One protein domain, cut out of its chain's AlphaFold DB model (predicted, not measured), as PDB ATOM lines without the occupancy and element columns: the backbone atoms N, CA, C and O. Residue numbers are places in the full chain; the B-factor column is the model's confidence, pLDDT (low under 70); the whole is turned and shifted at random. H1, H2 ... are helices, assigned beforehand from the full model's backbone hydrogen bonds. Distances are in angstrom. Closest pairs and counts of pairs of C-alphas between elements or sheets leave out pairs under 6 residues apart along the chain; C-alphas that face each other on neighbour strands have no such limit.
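This is residues 16 to 158 of the 291 residues of the protein "Hepar_II_III_N domain-containing protein" of Wuchereria bancrofti (UniProt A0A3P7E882). Five helices, H2 to H6, make an up-and-down bundle, with H4 in its middle. The hairpin of H2 and H3 packs on one side of H4 and H6 on the other, H7 folds back along H6, H5 covers H4 and H6, and short H1 packs on the first part of H4. The printed part has 143 residues with seven named helices, H1 to H7 in chain order, and no named strand; the class is all helix. It is compact, with a radius of gyration of the C-alphas of 15.0 A, and rounded, spanning 43 by 35 by 29 A.

Find C-alpha 16 at (308.042, 271.560, 159.222), where H1 begins; it runs to residue 22, 9.8 A. H2 is residues 25 to 37, 19.8 A, and H3 residues 41 to 57, 24.3 A. Look next for C-alpha 68 at (299.410, 279.191, 165.854), where H4 begins; it runs to residue 87, 28.9 A. H5 is residues 94 to 107, 20.2 A, and H6 residues 118 to 133, 24.8 A. H7, residues 136 to 157, is the longest at 31.2 A and ends with C-alpha 157 at (299.506, 291.001, 154.914).

Start at the hub, H4, which touches five helices. With residues 70 to 74 alone it touches H1, closest at the C-alphas of Gln 22 and Ala 70, 6.0 A. With residues 73 to 81 alone it touches H2, closest at the C-alphas of Arg 25 and Lys 77, 6.7 A. H2 and H3 are a hairpin at a shallow tilt of 18 degrees; their closest C-alphas, Tyr 30 and Tyr 42, are 5.0 A apart. H4 and H5 are a hairpin at 34.6 degrees, only just short of steep, closest at the C-alphas of Ala 75 and His 103, 6.6 A. H4 and H6 run the same way at a shallow tilt of 25 degrees; the C-alphas of Gly 72 and Ala 123 come closest, 3.6 A. H6 and H7 are a hairpin at a shallow tilt of 18 degrees, closest at the C-alphas of Ala 131 and Arg 139, 5.1 A. H7 and H4 are apart. Every O i to N i+4 pair is within hydrogen-bond range in H1, H4 and H5; in H2 6 of 9 are, in H3 12 of 13, in H6 9 of 12 and in H7 17 of 18.

The two farthest C-alphas, of Lys 39 and Asn 156, are 43.2 A apart. The printed part has no cut and no long link. Its mean pLDDT is 96.0, and no printed residue is under 70.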
ATOM      1  N   ASN A  16     309.205 271.531 160.107       91.02
ATOM      2  CA  ASN A  16     308.042 271.560 159.222       91.02
ATOM      3  C   ASN A  16     307.334 270.203 159.235       91.02
ATOM      4  O   ASN A  16     306.106 270.167 159.311       91.02
ATOM      5  N   TRP A  17     308.068 269.085 159.250       94.60
ATOM      6  CA  TRP A  17     307.455 267.759 159.386       94.60
ATOM      7  C   TRP A  17     306.646 267.643 160.686       94.60
ATOM      8  O   TRP A  17     305.461 267.287 160.654       94.60
ATOM      9  N   CYS A  18     307.242 268.042 161.812       94.22
ATOM     10  CA  CYS A  18     306.577 268.082 163.117       94.22
ATOM     11  C   CYS A  18     305.341 268.997 163.104       94.22
ATOM     12  O   CYS A  18     304.273 268.630 163.601       94.22
ATOM     13  N   PHE A  19     305.440 270.171 162.478       93.95
ATOM     14  CA  PHE A  19     304.308 271.072 162.276       93.95
ATOM     15  C   PHE A  19     303.178 270.412 161.466       93.95
ATOM     16  O   PHE A  19     302.009 270.470 161.867       93.95
ATOM     17  N   GLN A  20     303.496 269.745 160.350       94.95
ATOM     18  CA  GLN A  20     302.497 269.066 159.520       94.95
ATOM     19  C   GLN A  20     301.804 267.938 160.286       94.95
ATOM     20  O   GLN A  20     300.571 267.831 160.198       94.95
ATOM     21  N   LEU A  21     302.554 267.159 161.077       95.52
ATOM     22  CA  LEU A  21     302.002 266.130 161.959       95.52
ATOM     23  C   LEU A  21     300.931 266.729 162.879       95.52
ATOM     24  O   LEU A  21     299.811 266.210 162.943       95.52
ATOM     25  N   GLN A  22     301.244 267.864 163.507       95.94
ATOM     26  CA  GLN A  22     300.356 268.545 164.447       95.94
ATOM     27  C   GLN A  22     299.138 269.200 163.790       95.94
ATOM     28  O   GLN A  22     298.211 269.585 164.494       95.94
ATOM     29  N   THR A  23     299.065 269.317 162.462       96.90
ATOM     30  CA  THR A  23     297.874 269.885 161.798       96.90
ATOM     31  C   THR A  23     296.710 268.900 161.674       96.90
ATOM     32  O   THR A  23     295.590 269.318 161.374       96.90
ATOM     33  N   LEU A  24     296.970 267.594 161.831       97.28
ATOM     34  CA  LEU A  24     296.015 266.488 161.641       97.28
ATOM     35  C   LEU A  24     295.269 266.494 160.289       97.28
ATOM     36  O   LEU A  24     294.295 265.765 160.093       97.28
ATOM     37  N   ARG A  25     295.715 267.297 159.313       96.44
ATOM     38  CA  ARG A  25     295.009 267.482 158.036       96.44
ATOM     39  C   ARG A  25     294.970 266.211 157.187       96.44
ATOM     40  O   ARG A  25     294.053 266.040 156.392       96.44
ATOM     41  N   TYR A  26     295.931 265.311 157.364       96.26
ATOM     42  CA  TYR A  26     295.975 264.018 156.675       96.26
ATOM     43  C   TYR A  26     294.827 263.092 157.103       96.26
ATOM     44  O   TYR A  26     294.398 262.252 156.313       96.26
ATOM     45  N   LEU A  27     294.234 263.299 158.286       97.80
ATOM     46  CA  LEU A  27     293.034 262.571 158.712       97.80
ATOM     47  C   LEU A  27     291.797 262.923 157.865       97.80
ATOM     48  O   LEU A  27     290.795 262.210 157.915       97.80
ATOM     49  N   MET A  28     291.856 263.967 157.021       97.58
ATOM     50  CA  MET A  28     290.789 264.273 156.057       97.58
ATOM     51  C   MET A  28     290.547 263.147 155.041       97.58
ATOM     52  O   MET A  28     289.494 263.144 154.402       97.58
ATOM     53  N   VAL A  29     291.451 262.169 154.916       97.74
ATOM     54  CA  VAL A  29     291.210 260.958 154.115       97.74
ATOM     55  C   VAL A  29     289.961 260.200 154.584       97.74
ATOM     56  O   VAL A  29     289.150 259.792 153.755       97.74
ATOM     57  N   TYR A  30     289.734 260.108 155.899       98.33
ATOM     58  CA  TYR A  30     288.542 259.471 156.464       98.33
ATOM     59  C   TYR A  30     287.276 260.259 156.131       98.33
ATOM     60  O   TYR A  30     286.266 259.695 155.714       98.33
ATOM     61  N   LEU A  31     287.343 261.587 156.242       97.20
ATOM     62  CA  LEU A  31     286.235 262.457 155.867       97.20
ATOM     63  C   LEU A  31     285.902 262.340 154.370       97.20
ATOM     64  O   LEU A  31     284.728 262.342 153.998       97.20
ATOM     65  N   SER A  32     286.918 262.231 153.512       97.61
ATOM     66  CA  SER A  32     286.728 261.994 152.079       97.61
ATOM     67  C   SER A  32     286.061 260.640 151.828       97.61
ATOM     68  O   SER A  32     285.069 260.580 151.106       97.61
ATOM     69  N   ALA A  33     286.535 259.573 152.479       98.26
ATOM     70  CA  ALA A  33     285.942 258.242 152.376       98.26
ATOM     71  C   ALA A  33     284.476 258.224 152.844       98.26
ATOM     72  O   ALA A  33     283.618 257.656 152.165       98.26
ATOM     73  N   HIS A  34     284.155 258.919 153.940       97.90
ATOM     74  CA  HIS A  34     282.777 259.112 154.389       97.90
ATOM     75  C   HIS A  34     281.918 259.793 153.316       97.90
ATOM     76  O   HIS A  34     280.849 259.288 152.984       97.90
ATOM     77  N   LYS A  35     282.384 260.905 152.731       96.17
ATOM     78  CA  LYS A  35     281.634 261.632 151.688       96.17
ATOM     79  C   LYS A  35     281.389 260.787 150.438       96.17
ATOM     80  O   LYS A  35     280.326 260.905 149.840       96.17
ATOM     81  N   SER A  36     282.349 259.948 150.050       97.48
ATOM     82  CA  SER A  36     282.234 259.099 148.860       97.48
ATOM     83  C   SER A  36     281.360 257.859 149.068       97.48
ATOM     84  O   SER A  36     280.771 257.373 148.110       97.48
ATOM     85  N   THR A  37     281.280 257.329 150.291       97.55
ATOM     86  CA  THR A  37     280.617 256.037 150.569       97.55
ATOM     87  C   THR A  37     279.348 256.150 151.412       97.55
ATOM     88  O   THR A  37     278.570 255.203 151.477       97.55
ATOM     89  N   GLY A  38     279.162 257.264 152.123       95.94
ATOM     90  CA  GLY A  38     278.117 257.452 153.129       95.94
ATOM     91  C   GLY A  38     278.340 256.693 154.444       95.94
ATOM     92  O   GLY A  38     277.563 256.868 155.382       95.94
ATOM     93  N   LYS A  39     279.387 255.864 154.564       97.73
ATOM     94  CA  LYS A  39     279.594 255.018 155.747       97.73
ATOM     95  C   LYS A  39     280.108 255.820 156.938       97.73
ATOM     96  O   LYS A  39     281.087 256.559 156.827       97.73
ATOM     97  N   THR A  40     279.470 255.664 158.094       97.65
ATOM     98  CA  THR A  40     279.828 256.378 159.332       97.65
ATOM     99  C   THR A  40     281.064 255.809 160.029       97.65
ATOM    100  O   THR A  40     281.677 256.521 160.817       97.65
ATOM    101  N   GLU A  41     281.490 254.584 159.702       97.80
ATOM    102  CA  GLU A  41     282.712 253.950 160.233       97.80
ATOM    103  C   GLU A  41     283.968 254.816 160.042       97.80
ATOM    104  O   GLU A  41     284.829 254.879 160.919       97.80
ATOM    105  N   TYR A  42     284.036 255.575 158.945       98.22
ATOM    106  CA  TYR A  42     285.134 256.503 158.699       98.22
ATOM    107  C   TYR A  42     285.104 257.722 159.631       98.22
ATOM    108  O   TYR A  42     286.161 258.206 160.024       98.22
ATOM    109  N   LEU A  43     283.921 258.209 160.030       98.34
ATOM    110  CA  LEU A  43     283.819 259.292 161.018       98.34
ATOM    111  C   LEU A  43     284.294 258.822 162.397       98.34
ATOM    112  O   LEU A  43     285.006 259.559 163.074       98.34
ATOM    113  N   TRP A  44     283.944 257.589 162.779       97.76
ATOM    114  CA  TRP A  44     284.422 256.966 164.015       97.76
ATOM    115  C   TRP A  44     285.936 256.764 163.994       97.76
ATOM    116  O   TRP A  44     286.609 257.226 164.907       97.76
ATOM    117  N   SER A  45     286.478 256.212 162.904       97.37
ATOM    118  CA  SER A  45     287.930 256.032 162.741       97.37
ATOM    119  C   SER A  45     288.676 257.361 162.860       97.37
ATOM    120  O   SER A  45     289.695 257.457 163.534       97.37
ATOM    121  N   MET A  46     288.163 258.420 162.225       97.77
ATOM    122  CA  MET A  46     288.747 259.754 162.340       97.77
ATOM    123  C   MET A  46     288.724 260.252 163.789       97.77
ATOM    124  O   MET A  46     289.710 260.805 164.258       97.77
ATOM    125  N   MET A  47     287.611 260.060 164.492       97.52
ATOM    126  CA  MET A  47     287.435 260.512 165.867       97.52
ATOM    127  C   MET A  47     288.328 259.777 166.867       97.52
ATOM    128  O   MET A  47     288.816 260.438 167.772       97.52
ATOM    129  N   GLU A  48     288.613 258.487 166.674       97.79
ATOM    130  CA  GLU A  48     289.595 257.747 167.488       97.79
ATOM    131  C   GLU A  48     290.985 258.404 167.429       97.79
ATOM    132  O   GLU A  48     291.644 258.570 168.451       97.79
ATOM    133  N   TRP A  49     291.410 258.875 166.250       98.16
ATOM    134  CA  TRP A  49     292.669 259.620 166.114       98.16
ATOM    135  C   TRP A  49     292.634 260.986 166.807       98.16
ATOM    136  O   TRP A  49     293.636 261.402 167.387       98.16
ATOM    137  N   PHE A  50     291.499 261.695 166.760       98.09
ATOM    138  CA  PHE A  50     291.340 262.943 167.518       98.09
ATOM    139  C   PHE A  50     291.316 262.697 169.029       98.09
ATOM    140  O   PHE A  50     291.822 263.534 169.769       98.09
ATOM    141  N   GLU A  51     290.748 261.579 169.483       98.28
ATOM    142  CA  GLU A  51     290.730 261.190 170.895       98.28
ATOM    143  C   GLU A  51     292.144 260.912 171.405       98.28
ATOM    144  O   GLU A  51     292.535 261.457 172.436       98.28
ATOM    145  N   ASP A  52     292.928 260.140 170.647       97.87
ATOM    146  CA  ASP A  52     294.323 259.845 170.980       97.87
ATOM    147  C   ASP A  52     295.177 261.123 171.030       97.87
ATOM    148  O   ASP A  52     295.853 261.386 172.028       97.87
ATOM    149  N   TRP A  53     295.072 261.977 170.002       97.61
ATOM    150  CA  TRP A  53     295.762 263.270 169.991       97.61
ATOM    151  C   TRP A  53     295.334 264.150 171.168       97.61
ATOM    152  O   TRP A  53     296.183 264.746 171.828       97.61
ATOM    153  N   TRP A  54     294.033 264.229 171.466       97.71
ATOM    154  CA  TRP A  54     293.521 265.056 172.560       97.71
ATOM    155  C   TRP A  54     293.999 264.559 173.924       97.71
ATOM    156  O   TRP A  54     294.417 265.368 174.754       97.71
ATOM    157  N   GLY A  55     293.998 263.241 174.139       96.36
ATOM    158  CA  GLY A  55     294.524 262.619 175.353       96.36
ATOM    159  C   GLY A  55     295.994 262.960 175.598       96.36
ATOM    160  O   GLY A  55     296.386 263.202 176.739       96.36
ATOM    161  N   TRP A  56     296.796 263.056 174.535       95.84
ATOM    162  CA  TRP A  56     298.193 263.483 174.620       95.84
ATOM    163  C   TRP A  56     298.360 265.008 174.784       95.84
ATOM    164  O   TRP A  56     299.129 265.454 175.644       95.84
ATOM    165  N   ALA A  57     297.645 265.807 173.985       96.55
ATOM    166  CA  ALA A  57     297.831 267.256 173.872       96.55
ATOM    167  C   ALA A  57     297.293 268.039 175.076       96.55
ATOM    168  O   ALA A  57     297.872 269.065 175.448       96.55
ATOM    169  N   ARG A  58     296.203 267.571 175.703       94.40
ATOM    170  CA  ARG A  58     295.584 268.251 176.854       94.40
ATOM    171  C   ARG A  58     296.512 268.323 178.071       94.40
ATOM    172  O   ARG A  58     296.454 269.278 178.833       94.40
ATOM    173  N   GLU A  59     297.401 267.339 178.217       92.45
ATOM    174  CA  GLU A  59     298.393 267.274 179.298       92.45
ATOM    175  C   GLU A  59     299.659 268.095 178.974       92.45
ATOM    176  O   GLU A  59     300.576 268.185 179.788       92.45
ATOM    177  N   ARG A  60     299.746 268.682 177.768       91.35
ATOM    178  CA  ARG A  60     300.938 269.369 177.238       91.35
ATOM    179  C   ARG A  60     300.599 270.734 176.621       91.35
ATOM    180  O   ARG A  60     300.869 270.964 175.435       91.35
ATOM    181  N   PRO A  61     300.058 271.683 177.405       80.58
ATOM    182  CA  PRO A  61     299.598 272.980 176.895       80.58
ATOM    183  C   PRO A  61     300.724 273.871 176.339       80.58
ATOM    184  O   PRO A  61     300.447 274.798 175.585       80.58
ATOM    185  N   SER A  62     301.986 273.598 176.688       76.70
ATOM    186  CA  SER A  62     303.164 274.343 176.212       76.70
ATOM    187  C   SER A  62     303.904 273.663 175.055       76.70
ATOM    188  O   SER A  62     304.959 274.141 174.649       76.70
ATOM    189  N   SER A  63     303.398 272.536 174.545       80.71
ATOM    190  CA  SER A  63     304.033 271.820 173.435       80.71
ATOM    191  C   SER A  63     303.827 272.528 172.092       80.71
ATOM    192  O   SER A  63     302.875 273.290 171.899       80.71
ATOM    193  N   ASN A  64     304.669 272.186 171.112       80.41
ATOM    194  CA  ASN A  64     304.542 272.649 169.723       80.41
ATOM    195  C   ASN A  64     303.209 272.246 169.056       80.41
ATOM    196  O   ASN A  64     302.852 272.800 168.010       80.41
ATOM    197  N   ALA A  65     302.435 271.345 169.679       88.96
ATOM    198  CA  ALA A  65     301.059 271.041 169.294       88.96
ATOM    199  C   ALA A  65     300.192 272.302 169.208       88.96
ATOM    200  O   ALA A  65     299.332 272.411 168.335       88.96
ATOM    201  N   TRP A  66     300.442 273.279 170.078       94.78
ATOM    202  CA  TRP A  66     299.678 274.520 170.153       94.78
ATOM    203  C   TRP A  66     300.327 275.679 169.388       94.78
ATOM    204  O   TRP A  66     300.060 276.836 169.683       94.78
ATOM    205  N   SER A  67     301.147 275.399 168.370       93.07
ATOM    206  CA  SER A  67     301.582 276.435 167.420       93.07
ATOM    207  C   SER A  67     300.385 277.065 166.693       93.07
ATOM    208  O   SER A  67     299.363 276.413 166.455       93.07
ATOM    209  N   ASP A  68     300.499 278.349 166.359       92.23
ATOM    210  CA  ASP A  68     299.410 279.191 165.854       92.23
ATOM    211  C   ASP A  68     298.721 278.616 164.607       92.23
ATOM    212  O   ASP A  68     297.526 278.297 164.639       92.23
ATOM    213  N   MET A  69     299.477 278.396 163.530       95.30
ATOM    214  CA  MET A  69     298.929 277.882 162.276       95.30
ATOM    215  C   MET A  69     298.446 276.432 162.407       95.30
ATOM    216  O   MET A  69     297.394 276.091 161.863       95.30
ATOM    217  N   ALA A  70     299.148 275.573 163.159       96.32
ATOM    218  CA  ALA A  70     298.737 274.177 163.328       96.32
ATOM    219  C   ALA A  70     297.414 274.086 164.094       96.32
ATOM    220  O   ALA A  70     296.519 273.340 163.696       96.32
ATOM    221  N   THR A  71     297.266 274.902 165.141       97.64
ATOM    222  CA  THR A  71     296.037 275.006 165.938       97.64
ATOM    223  C   THR A  71     294.869 275.500 165.094       97.64
ATOM    224  O   THR A  71     293.787 274.917 165.159       97.64
ATOM    225  N   GLY A  72     295.090 276.509 164.247       97.99
ATOM    226  CA  GLY A  72     294.091 276.986 163.290       97.99
ATOM    227  C   GLY A  72     293.640 275.917 162.296       97.99
ATOM    228  O   GLY A  72     292.446 275.658 162.132       97.99
ATOM    229  N   ILE A  73     294.597 275.229 161.672       97.95
ATOM    230  CA  ILE A  73     294.302 274.191 160.677       97.95
ATOM    231  C   ILE A  73     293.600 272.992 161.321       97.95
ATOM    232  O   ILE A  73     292.632 272.479 160.752       97.95
ATOM    233  N   ARG A  74     294.017 272.568 162.522       98.16
ATOM    234  CA  ARG A  74     293.282 271.547 163.285       98.16
ATOM    235  C   ARG A  74     291.873 272.002 163.625       98.16
ATOM    236  O   ARG A  74     290.951 271.210 163.467       98.16
ATOM    237  N   ALA A  75     291.679 273.249 164.055       98.63
ATOM    238  CA  ALA A  75     290.361 273.781 164.393       98.63
ATOM    239  C   ALA A  75     289.381 273.706 163.204       98.63
ATOM    240  O   ALA A  75     288.242 273.265 163.367       98.63
ATOM    241  N   GLU A  76     289.839 274.006 161.985       98.39
ATOM    242  CA  GLU A  76     289.063 273.778 160.754       98.39
ATOM    243  C   GLU A  76     288.700 272.286 160.573       98.39
ATOM    244  O   GLU A  76     287.576 271.933 160.198       98.39
ATOM    245  N   LYS A  77     289.630 271.372 160.880       98.23
ATOM    246  CA  LYS A  77     289.421 269.921 160.718       98.23
ATOM    247  C   LYS A  77     288.442 269.375 161.759       98.23
ATOM    248  O   LYS A  77     287.564 268.579 161.415       98.23
ATOM    249  N   ILE A  78     288.531 269.868 162.993       98.59
ATOM    250  CA  ILE A  78     287.582 269.611 164.082       98.59
ATOM    251  C   ILE A  78     286.182 270.085 163.672       98.59
ATOM    252  O   ILE A  78     285.220 269.324 163.794       98.59
ATOM    253  N   TYR A  79     286.063 271.294 163.108       98.30
ATOM    254  CA  TYR A  79     284.795 271.811 162.584       98.30
ATOM    255  C   TYR A  79     284.176 270.878 161.535       98.30
ATOM    256  O   TYR A  79     282.969 270.604 161.577       98.30
ATOM    257  N   HIS A  80     284.978 270.371 160.596       97.79
ATOM    258  CA  HIS A  80     284.477 269.470 159.564       97.79
ATOM    259  C   HIS A  80     283.955 268.150 160.136       97.79
ATOM    260  O   HIS A  80     282.860 267.724 159.749       97.79
ATOM    261  N   LEU A  81     284.691 267.536 161.068       98.18
ATOM    262  CA  LEU A  81     284.258 266.313 161.746       98.18
ATOM    263  C   LEU A  81     282.972 266.552 162.544       98.18
ATOM    264  O   LEU A  81     281.986 265.849 162.328       98.18
ATOM    265  N   ALA A  82     282.936 267.597 163.376       98.04
ATOM    266  CA  ALA A  82     281.760 267.967 164.162       98.04
ATOM    267  C   ALA A  82     280.515 268.171 163.284       98.04
ATOM    268  O   ALA A  82     279.419 267.698 163.598       98.04
ATOM    269  N   THR A  83     280.690 268.831 162.138       97.34
ATOM    270  CA  THR A  83     279.608 269.080 161.179       97.34
ATOM    271  C   THR A  83     279.067 267.784 160.578       97.34
ATOM    272  O   THR A  83     277.848 267.625 160.499       97.34
ATOM    273  N   GLN A  84     279.929 266.847 160.165       97.44
ATOM    274  CA  GLN A  84     279.451 265.568 159.622       97.44
ATOM    275  C   GLN A  84     278.812 264.687 160.690       97.44
ATOM    276  O   GLN A  84     277.758 264.111 160.442       97.44
ATOM    277  N   MET A  85     279.385 264.646 161.890       96.97
ATOM    278  CA  MET A  85     278.821 263.929 163.033       96.97
ATOM    279  C   MET A  85     277.399 264.402 163.345       96.97
ATOM    280  O   MET A  85     276.469 263.597 163.408       96.97
ATOM    281  N   LYS A  86     277.196 265.724 163.415       96.24
ATOM    282  CA  LYS A  86     275.871 266.325 163.607       96.24
ATOM    283  C   LYS A  86     274.905 265.970 162.472       96.24
ATOM    284  O   LYS A  86     273.756 265.627 162.744       96.24
ATOM    285  N   ARG A  87     275.352 266.014 161.208       96.19
ATOM    286  CA  ARG A  87     274.536 265.613 160.041       96.19
ATOM    287  C   ARG A  87     274.136 264.138 160.089       96.19
ATOM    288  O   ARG A  87     272.991 263.816 159.795       96.19
ATOM    289  N   ALA A  88     275.044 263.273 160.528       95.39
ATOM    290  CA  ALA A  88     274.794 261.854 160.761       95.39
ATOM    291  C   ALA A  88     273.977 261.578 162.041       95.39
ATOM    292  O   ALA A  88     273.749 260.419 162.378       95.39
ATOM    293  N   LYS A  89     273.519 262.624 162.752       96.37
ATOM    294  CA  LYS A  89     272.791 262.546 164.032       96.37
ATOM    295  C   LYS A  89     273.573 261.823 165.135       96.37
ATOM    296  O   LYS A  89     272.981 261.260 166.052       96.37
ATOM    297  N   ILE A  90     274.900 261.867 165.068       96.14
ATOM    298  CA  ILE A  90     275.780 261.306 166.086       96.14
ATOM    299  C   ILE A  90     276.086 262.395 167.114       96.14
ATOM    300  O   ILE A  90     276.531 263.495 166.772       96.14
ATOM    301  N   LYS A  91     275.831 262.094 168.390       96.44
ATOM    302  CA  LYS A  91     276.141 262.997 169.500       96.44
ATOM    303  C   LYS A  91     277.657 263.085 169.684       96.44
ATOM    304  O   LYS A  91     278.326 262.058 169.753       96.44
ATOM    305  N   LEU A  92     278.181 264.304 169.801       97.32
ATOM    306  CA  LEU A  92     279.594 264.520 170.113       97.32
ATOM    307  C   LEU A  92     279.887 264.092 171.562       97.32
ATOM    308  O   LEU A  92     279.113 264.457 172.460       97.32
ATOM    309  N   PRO A  93     280.971 263.337 171.813       97.71
ATOM    310  CA  PRO A  93     281.364 262.970 173.167       97.71
ATOM    311  C   PRO A  93     281.890 264.191 173.934       97.71
ATOM    312  O   PRO A  93     282.330 265.179 173.342       97.71
ATOM    313  N   ALA A  94     281.843 264.125 175.267       98.07
ATOM    314  CA  ALA A  94     282.195 265.252 176.135       98.07
ATOM    315  C   ALA A  94     283.631 265.750 175.905       98.07
ATOM    316  O   ALA A  94     283.838 266.952 175.768       98.07
ATOM    317  N   TRP A  95     284.592 264.833 175.760       97.90
ATOM    318  CA  TRP A  95     285.989 265.174 175.482       97.90
ATOM    319  C   TRP A  95     286.157 265.938 174.161       97.90
ATOM    320  O   TRP A  95     287.016 266.804 174.051       97.90
ATOM    321  N   PHE A  96     285.316 265.668 173.156       98.38
ATOM    322  CA  PHE A  96     285.398 266.349 171.862       98.38
ATOM    323  C   PHE A  96     284.890 267.786 171.973       98.38
ATOM    324  O   PHE A  96     285.454 268.706 171.382       98.38
ATOM    325  N   VAL A  97     283.836 267.994 172.767       98.00
ATOM    326  CA  VAL A  97     283.347 269.337 173.102       98.00
ATOM    327  C   VAL A  97     284.403 270.102 173.904       98.00
ATOM    328  O   VAL A  97     284.650 271.271 173.623       98.00
ATOM    329  N   GLU A  98     285.065 269.442 174.850       97.73
ATOM    330  CA  GLU A  98     286.163 270.017 175.631       97.73
ATOM    331  C   GLU A  98     287.340 270.433 174.736       97.73
ATOM    332  O   GLU A  98     287.804 271.568 174.818       97.73
ATOM    333  N   MET A  99     287.731 269.581 173.783       97.87
ATOM    334  CA  MET A  99     288.752 269.892 172.779       97.87
ATOM    335  C   MET A  99     288.380 271.114 171.923       97.87
ATOM    336  O   MET A  99     289.242 271.957 171.661       97.87
ATOM    337  N   ILE A 100     287.116 271.243 171.489       98.41
ATOM    338  CA  ILE A 100     286.634 272.445 170.778       98.41
ATOM    339  C   ILE A 100     286.823 273.682 171.657       98.41
ATOM    340  O   ILE A 100     287.372 274.687 171.201       98.41
ATOM    341  N   MET A 101     286.372 273.615 172.912       97.97
ATOM    342  CA  MET A 101     286.447 274.743 173.839       97.97
ATOM    343  C   MET A 101     287.891 275.141 174.141       97.97
ATOM    344  O   MET A 101     288.177 276.336 174.225       97.97
ATOM    345  N   GLU A 102     288.808 274.177 174.217       97.44
ATOM    346  CA  GLU A 102     290.224 274.461 174.418       97.44
ATOM    347  C   GLU A 102     290.851 275.151 173.202       97.44
ATOM    348  O   GLU A 102     291.532 276.160 173.366       97.44
ATOM    349  N   HIS A 103     290.549 274.714 171.973       98.04
ATOM    350  CA  HIS A 103     291.005 275.431 170.773       98.04
ATOM    351  C   HIS A 103     290.459 276.865 170.734       98.04
ATOM    352  O   HIS A 103     291.200 277.803 170.435       98.04
ATOM    353  N   VAL A 104     289.183 277.060 171.091       98.28
ATOM    354  CA  VAL A 104     288.586 278.399 171.200       98.28
ATOM    355  C   VAL A 104     289.304 279.243 172.254       98.28
ATOM    356  O   VAL A 104     289.556 280.423 172.013       98.28
ATOM    357  N   ARG A 105     289.654 278.667 173.408       96.78
ATOM    358  CA  ARG A 105     290.386 279.358 174.479       96.78
ATOM    359  C   ARG A 105     291.801 279.741 174.040       96.78
ATOM    360  O   ARG A 105     292.197 280.894 174.213       96.78
ATOM    361  N   VAL A 106     292.544 278.796 173.464       96.86
ATOM    362  CA  VAL A 106     293.936 278.984 173.038       96.86
ATOM    363  C   VAL A 106     294.028 280.047 171.948       96.86
ATOM    364  O   VAL A 106     294.742 281.027 172.142       96.86
ATOM    365  N   ILE A 107     293.241 279.943 170.868       97.57
ATOM    366  CA  ILE A 107     293.315 280.910 169.757       97.57
ATOM    367  C   ILE A 107     292.948 282.329 170.218       97.57
ATOM    368  O   ILE A 107     293.501 283.311 169.732       97.57
ATOM    369  N   ARG A 108     292.046 282.456 171.198       97.03
ATOM    370  CA  ARG A 108     291.643 283.750 171.774       97.03
ATOM    371  C   ARG A 108     292.612 284.294 172.826       97.03
ATOM    372  O   ARG A 108     292.370 285.380 173.354       97.03
ATOM    373  N   THR A 109     293.673 283.566 173.168       95.92
ATOM    374  CA  THR A 109     294.688 284.060 174.102       95.92
ATOM    375  C   THR A 109     295.416 285.247 173.474       95.92
ATOM    376  O   THR A 109     295.815 285.209 172.310       95.92
ATOM    377  N   LYS A 110     295.577 286.334 174.238       94.87
ATOM    378  CA  LYS A 110     296.237 287.553 173.755       94.87
ATOM    379  C   LYS A 110     297.638 287.223 173.227       94.87
ATOM    380  O   LYS A 110     298.431 286.618 173.940       94.87
ATOM    381  N   GLY A 111     297.934 287.652 172.001       93.41
ATOM    382  CA  GLY A 111     299.228 287.429 171.348       93.41
ATOM    383  C   GLY A 111     299.393 286.059 170.683       93.41
ATOM    384  O   GLY A 111     300.433 285.823 170.079       93.41
ATOM    385  N   PHE A 112     298.392 285.174 170.753       95.33
ATOM    386  CA  PHE A 112     298.442 283.886 170.059       95.33
ATOM    387  C   PHE A 112     298.347 284.052 168.535       95.33
ATOM    388  O   PHE A 112     299.142 283.489 167.789       95.33
ATOM    389  N   VAL A 113     297.379 284.846 168.068       96.71
ATOM    390  CA  VAL A 113     297.224 285.170 166.645       96.71
ATOM    391  C   VAL A 113     298.291 286.186 166.241       96.71
ATOM    392  O   VAL A 113     298.300 287.318 166.727       96.71
ATOM    393  N   ARG A 114     299.178 285.795 165.321       93.93
ATOM    394  CA  ARG A 114     300.188 286.684 164.731       93.93
ATOM    395  C   ARG A 114     299.570 287.526 163.616       93.93
ATOM    396  O   ARG A 114     299.460 287.073 162.483       93.93
ATOM    397  N   LEU A 115     299.193 288.762 163.935       92.11
ATOM    398  CA  LEU A 115     298.486 289.676 163.021       92.11
ATOM    399  C   LEU A 115     299.312 290.167 161.815       92.11
ATOM    400  O   LEU A 115     298.745 290.742 160.893       92.11
ATOM    401  N   ASN A 116     300.623 289.909 161.796       90.16
ATOM    402  CA  ASN A 116     301.549 290.316 160.729       90.16
ATOM    403  C   ASN A 116     302.164 289.120 159.973       90.16
ATOM    404  O   ASN A 116     303.202 289.266 159.338       90.16
ATOM    405  N   HIS A 117     301.583 287.923 160.092       90.52
ATOM    406  CA  HIS A 117     302.100 286.700 159.465       90.52
ATOM    407  C   HIS A 117     300.945 285.851 158.943       90.52
ATOM    408  O   HIS A 117     299.908 285.769 159.611       90.52
ATOM    409  N   ASN A 118     301.128 285.173 157.807       92.64
ATOM    410  CA  ASN A 118     300.119 284.305 157.186       92.64
ATOM    411  C   ASN A 118     299.478 283.306 158.183       92.64
ATOM    412  O   ASN A 118     298.286 283.020 158.078       92.64
ATOM    413  N   HIS A 119     300.203 282.860 159.218       94.78
ATOM    414  CA  HIS A 119     299.728 281.957 160.262       94.78
ATOM    415  C   HIS A 119     298.472 282.482 160.960       94.78
ATOM    416  O   HIS A 119     297.564 281.704 161.270       94.78
ATOM    417  N   GLY A 120     298.396 283.802 161.172       96.33
ATOM    418  CA  GLY A 120     297.256 284.447 161.808       96.33
ATOM    419  C   GLY A 120     295.955 284.226 161.038       96.33
ATOM    420  O   GLY A 120     294.930 283.953 161.661       96.33
ATOM    421  N   LEU A 121     296.001 284.218 159.698       97.35
ATOM    422  CA  LEU A 121     294.830 283.920 158.865       97.35
ATOM    423  C   LEU A 121     294.276 282.525 159.156       97.35
ATOM    424  O   LEU A 121     293.073 282.359 159.345       97.35
ATOM    425  N   PHE A 122     295.149 281.519 159.217       97.73
ATOM    426  CA  PHE A 122     294.740 280.137 159.469       97.73
ATOM    427  C   PHE A 122     294.203 279.955 160.891       97.73
ATOM    428  O   PHE A 122     293.207 279.252 161.080       97.73
ATOM    429  N   ALA A 123     294.821 280.605 161.882       97.92
ATOM    430  CA  ALA A 123     294.340 280.613 163.263       97.92
ATOM    431  C   ALA A 123     292.926 281.207 163.364       97.92
ATOM    432  O   ALA A 123     292.018 280.565 163.902       97.92
ATOM    433  N   VAL A 124     292.714 282.395 162.787       98.01
ATOM    434  CA  VAL A 124     291.409 283.075 162.791       98.01
ATOM    435  C   VAL A 124     290.369 282.289 162.001       98.01
ATOM    436  O   VAL A 124     289.239 282.144 162.471       98.01
ATOM    437  N   HIS A 125     290.735 281.710 160.855       98.36
ATOM    438  CA  HIS A 125     289.817 280.869 160.091       98.36
ATOM    439  C   HIS A 125     289.360 279.640 160.880       98.36
ATOM    440  O   HIS A 125     288.160 279.369 160.969       98.36
ATOM    441  N   GLY A 126     290.295 278.942 161.529       98.48
ATOM    442  CA  GLY A 126     289.982 277.818 162.405       98.48
ATOM    443  C   GLY A 126     289.013 278.198 163.528       98.48
ATOM    444  O   GLY A 126     288.010 277.512 163.745       98.48
ATOM    445  N   LEU A 127     289.256 279.327 164.202       98.56
ATOM    446  CA  LEU A 127     288.362 279.843 165.242       98.56
ATOM    447  C   LEU A 127     286.973 280.195 164.688       98.56
ATOM    448  O   LEU A 127     285.958 279.825 165.287       98.56
ATOM    449  N   ARG A 128     286.916 280.856 163.527       98.42
ATOM    450  CA  ARG A 128     285.664 281.221 162.856       98.42
ATOM    451  C   ARG A 128     284.836 279.989 162.502       98.42
ATOM    452  O   ARG A 128     283.616 280.025 162.664       98.42
ATOM    453  N   CYS A 129     285.479 278.910 162.060       98.44
ATOM    454  CA  CYS A 129     284.836 277.620 161.824       98.44
ATOM    455  C   CYS A 129     284.269 277.020 163.117       98.44
ATOM    456  O   CYS A 129     283.104 276.620 163.154       98.44
ATOM    457  N   LEU A 130     285.057 276.984 164.197       98.53
ATOM    458  CA  LEU A 130     284.599 276.436 165.480       98.53
ATOM    459  C   LEU A 130     283.434 277.221 166.087       98.53
ATOM    460  O   LEU A 130     282.602 276.616 166.764       98.53
ATOM    461  N   ALA A 131     283.316 278.521 165.795       98.01
ATOM    462  CA  ALA A 131     282.205 279.355 166.251       98.01
ATOM    463  C   ALA A 131     280.818 278.777 165.896       98.01
ATOM    464  O   ALA A 131     279.866 278.952 166.657       98.01
ATOM    465  N   GLU A 132     280.704 278.028 164.793       96.24
ATOM    466  CA  GLU A 132     279.452 277.387 164.360       96.24
ATOM    467  C   GLU A 132     278.969 276.252 165.279       96.24
ATOM    468  O   GLU A 132     277.810 275.839 165.196       96.24
ATOM    469  N   HIS A 133     279.830 275.760 166.172       96.32
ATOM    470  CA  HIS A 133     279.496 274.731 167.164       96.32
ATOM    471  C   HIS A 133     279.376 275.285 168.589       96.32
ATOM    472  O   HIS A 133     279.202 274.513 169.530       96.32
ATOM    473  N   LEU A 134     279.441 276.610 168.763       97.04
ATOM    474  CA  LEU A 134     279.327 277.261 170.069       97.04
ATOM    475  C   LEU A 134     277.878 277.629 170.402       97.04
ATOM    476  O   LEU A 134     277.040 277.851 169.527       97.04
ATOM    477  N   GLY A 135     277.594 277.738 171.703       95.26
ATOM    478  CA  GLY A 135     276.327 278.282 172.190       95.26
ATOM    479  C   GLY A 135     276.129 279.746 171.760       95.26
ATOM    480  O   GLY A 135     277.112 280.462 171.559       95.26
ATOM    481  N   PRO A 136     274.874 280.222 171.654       93.16
ATOM    482  CA  PRO A 136     274.537 281.487 170.994       93.16
ATOM    483  C   PRO A 136     275.273 282.705 171.570       93.16
ATOM    484  O   PRO A 136     275.735 283.546 170.802       93.16
ATOM    485  N   GLY A 137     275.443 282.768 172.895       92.35
ATOM    486  CA  GLY A 137     276.147 283.875 173.550       92.35
ATOM    487  C   GLY A 137     277.618 283.972 173.142       92.35
ATOM    488  O   GLY A 137     278.082 285.035 172.751       92.35
ATOM    489  N   LEU A 138     278.345 282.852 173.167       95.90
ATOM    490  CA  LEU A 138     279.759 282.839 172.789       95.90
ATOM    491  C   LEU A 138     279.943 282.936 171.268       95.90
ATOM    492  O   LEU A 138     280.878 283.586 170.807       95.90
ATOM    493  N   ARG A 139     279.037 282.328 170.491       97.41
ATOM    494  CA  ARG A 139     279.079 282.333 169.024       97.41
ATOM    495  C   ARG A 139     279.121 283.752 168.466       97.41
ATOM    496  O   ARG A 139     280.001 284.042 167.664       97.41
ATOM    497  N   ALA A 140     278.211 284.629 168.890       96.07
ATOM    498  CA  ALA A 140     278.139 285.994 168.363       96.07
ATOM    499  C   ALA A 140     279.430 286.786 168.631       96.07
ATOM    500  O   ALA A 140     279.988 287.381 167.712       96.07
ATOM    501  N   THR A 141     279.951 286.728 169.863       96.64
ATOM    502  CA  THR A 141     281.207 287.399 170.229       96.64
ATOM    503  C   THR A 141     282.404 286.845 169.461       96.64
ATOM    504  O   THR A 141     283.242 287.609 168.993       96.64
ATOM    505  N   VAL A 142     282.507 285.518 169.315       97.81
ATOM    506  CA  VAL A 142     283.628 284.902 168.592       97.81
ATOM    507  C   VAL A 142     283.588 285.257 167.109       97.81
ATOM    508  O   VAL A 142     284.639 285.572 166.560       97.81
ATOM    509  N   ILE A 143     282.410 285.251 166.477       97.16
ATOM    510  CA  ILE A 143     282.260 285.646 165.069       97.16
ATOM    511  C   ILE A 143     282.696 287.098 164.875       97.16
ATOM    512  O   ILE A 143     283.620 287.325 164.103       97.16
ATOM    513  N   GLY A 144     282.143 288.043 165.648       94.93
ATOM    514  CA  GLY A 144     282.506 289.459 165.515       94.93
ATOM    515  C   GLY A 144     284.003 289.719 165.714       94.93
ATOM    516  O   GLY A 144     284.605 290.480 164.962       94.93
ATOM    517  N   ASN A 145     284.640 289.023 166.663       95.81
ATOM    518  CA  ASN A 145     286.091 289.110 166.840       95.81
ATOM    519  C   ASN A 145     286.859 288.530 165.644       95.81
ATOM    520  O   ASN A 145     287.876 289.089 165.250       95.81
ATOM    521  N   CYS A 146     286.416 287.398 165.084       97.21
ATOM    522  CA  CYS A 146     287.057 286.808 163.907       97.21
ATOM    523  C   CYS A 146     286.949 287.715 162.685       97.21
ATOM    524  O   CYS A 146     287.900 287.784 161.915       97.21
ATOM    525  N   ASP A 147     285.820 288.398 162.521       95.51
ATOM    526  CA  ASP A 147     285.582 289.307 161.403       95.51
ATOM    527  C   ASP A 147     286.502 290.532 161.487       95.51
ATOM    528  O   ASP A 147     287.205 290.844 160.533       95.51
ATOM    529  N   ALA A 148     286.614 291.147 162.669       94.82
ATOM    530  CA  ALA A 148     287.563 292.238 162.880       94.82
ATOM    531  C   ALA A 148     289.022 291.790 162.666       94.82
ATOM    532  O   ALA A 148     289.797 292.473 162.002       94.82
ATOM    533  N   MET A 149     289.400 290.613 163.187       96.59
ATOM    534  CA  MET A 149     290.764 290.099 163.029       96.59
ATOM    535  C   MET A 149     291.092 289.728 161.579       96.59
ATOM    536  O   MET A 149     292.232 289.917 161.166       96.59
ATOM    537  N   ILE A 150     290.147 289.171 160.809       96.56
ATOM    538  CA  ILE A 150     290.422 288.798 159.415       96.56
ATOM    539  C   ILE A 150     290.599 290.043 158.539       96.56
ATOM    540  O   ILE A 150     291.479 290.038 157.684       96.56
ATOM    541  N   GLU A 151     289.832 291.110 158.783       96.13
ATOM    542  CA  GLU A 151     290.016 292.400 158.105       96.13
ATOM    543  C   GLU A 151     291.404 292.980 158.392       96.13
ATOM    544  O   GLU A 151     292.142 293.301 157.461       96.13
ATOM    545  N   GLU A 152     291.800 293.027 159.668       96.41
ATOM    546  CA  GLU A 152     293.125 293.499 160.077       96.41
ATOM    547  C   GLU A 152     294.253 292.654 159.459       96.41
ATOM    548  O   GLU A 152     295.212 293.199 158.917       96.41
ATOM    549  N   LEU A 153     294.126 291.323 159.476       96.57
ATOM    550  CA  LEU A 153     295.108 290.415 158.877       96.57
ATOM    551  C   LEU A 153     295.272 290.636 157.372       96.57
ATOM    552  O   LEU A 153     296.401 290.635 156.887       96.57
ATOM    553  N   ILE A 154     294.172 290.815 156.638       96.29
ATOM    554  CA  ILE A 154     294.206 291.062 155.191       96.29
ATOM    555  C   ILE A 154     294.934 292.381 154.901       96.29
ATOM    556  O   ILE A 154     295.860 292.398 154.091       96.29
ATOM    557  N   ILE A 155     294.590 293.458 155.614       95.34
ATOM    558  CA  ILE A 155     295.240 294.771 155.458       95.34
ATOM    559  C   ILE A 155     296.734 294.691 155.808       95.34
ATOM    560  O   ILE A 155     297.585 295.254 155.118       95.34
ATOM    561  N   ASN A 156     297.086 293.960 156.866       94.61
ATOM    562  CA  ASN A 156     298.475 293.847 157.296       94.61
ATOM    563  C   ASN A 156     299.319 293.014 156.327       94.61
ATOM    564  O   ASN A 156     300.486 293.345 156.116       94.61
ATOM    565  N   GLN A 157     298.755 291.966 155.725       93.38
ATOM    566  CA  GLN A 157     299.506 291.001 154.914       93.38
ATOM    567  C   GLN A 157     299.684 291.377 153.454       93.38
ATOM    568  O   GLN A 157     300.571 290.823 152.812       93.38
ATOM    569  N   PHE A 158     298.878 292.286 152.925       95.00
ATOM    570  CA  PHE A 158     299.017 292.760 151.554       95.00
ATOM    571  C   PHE A 158     299.426 294.230 151.545       95.00
ATOM    572  O   PHE A 158     299.102 294.980 152.467       95.00
TER     573      PHE A 158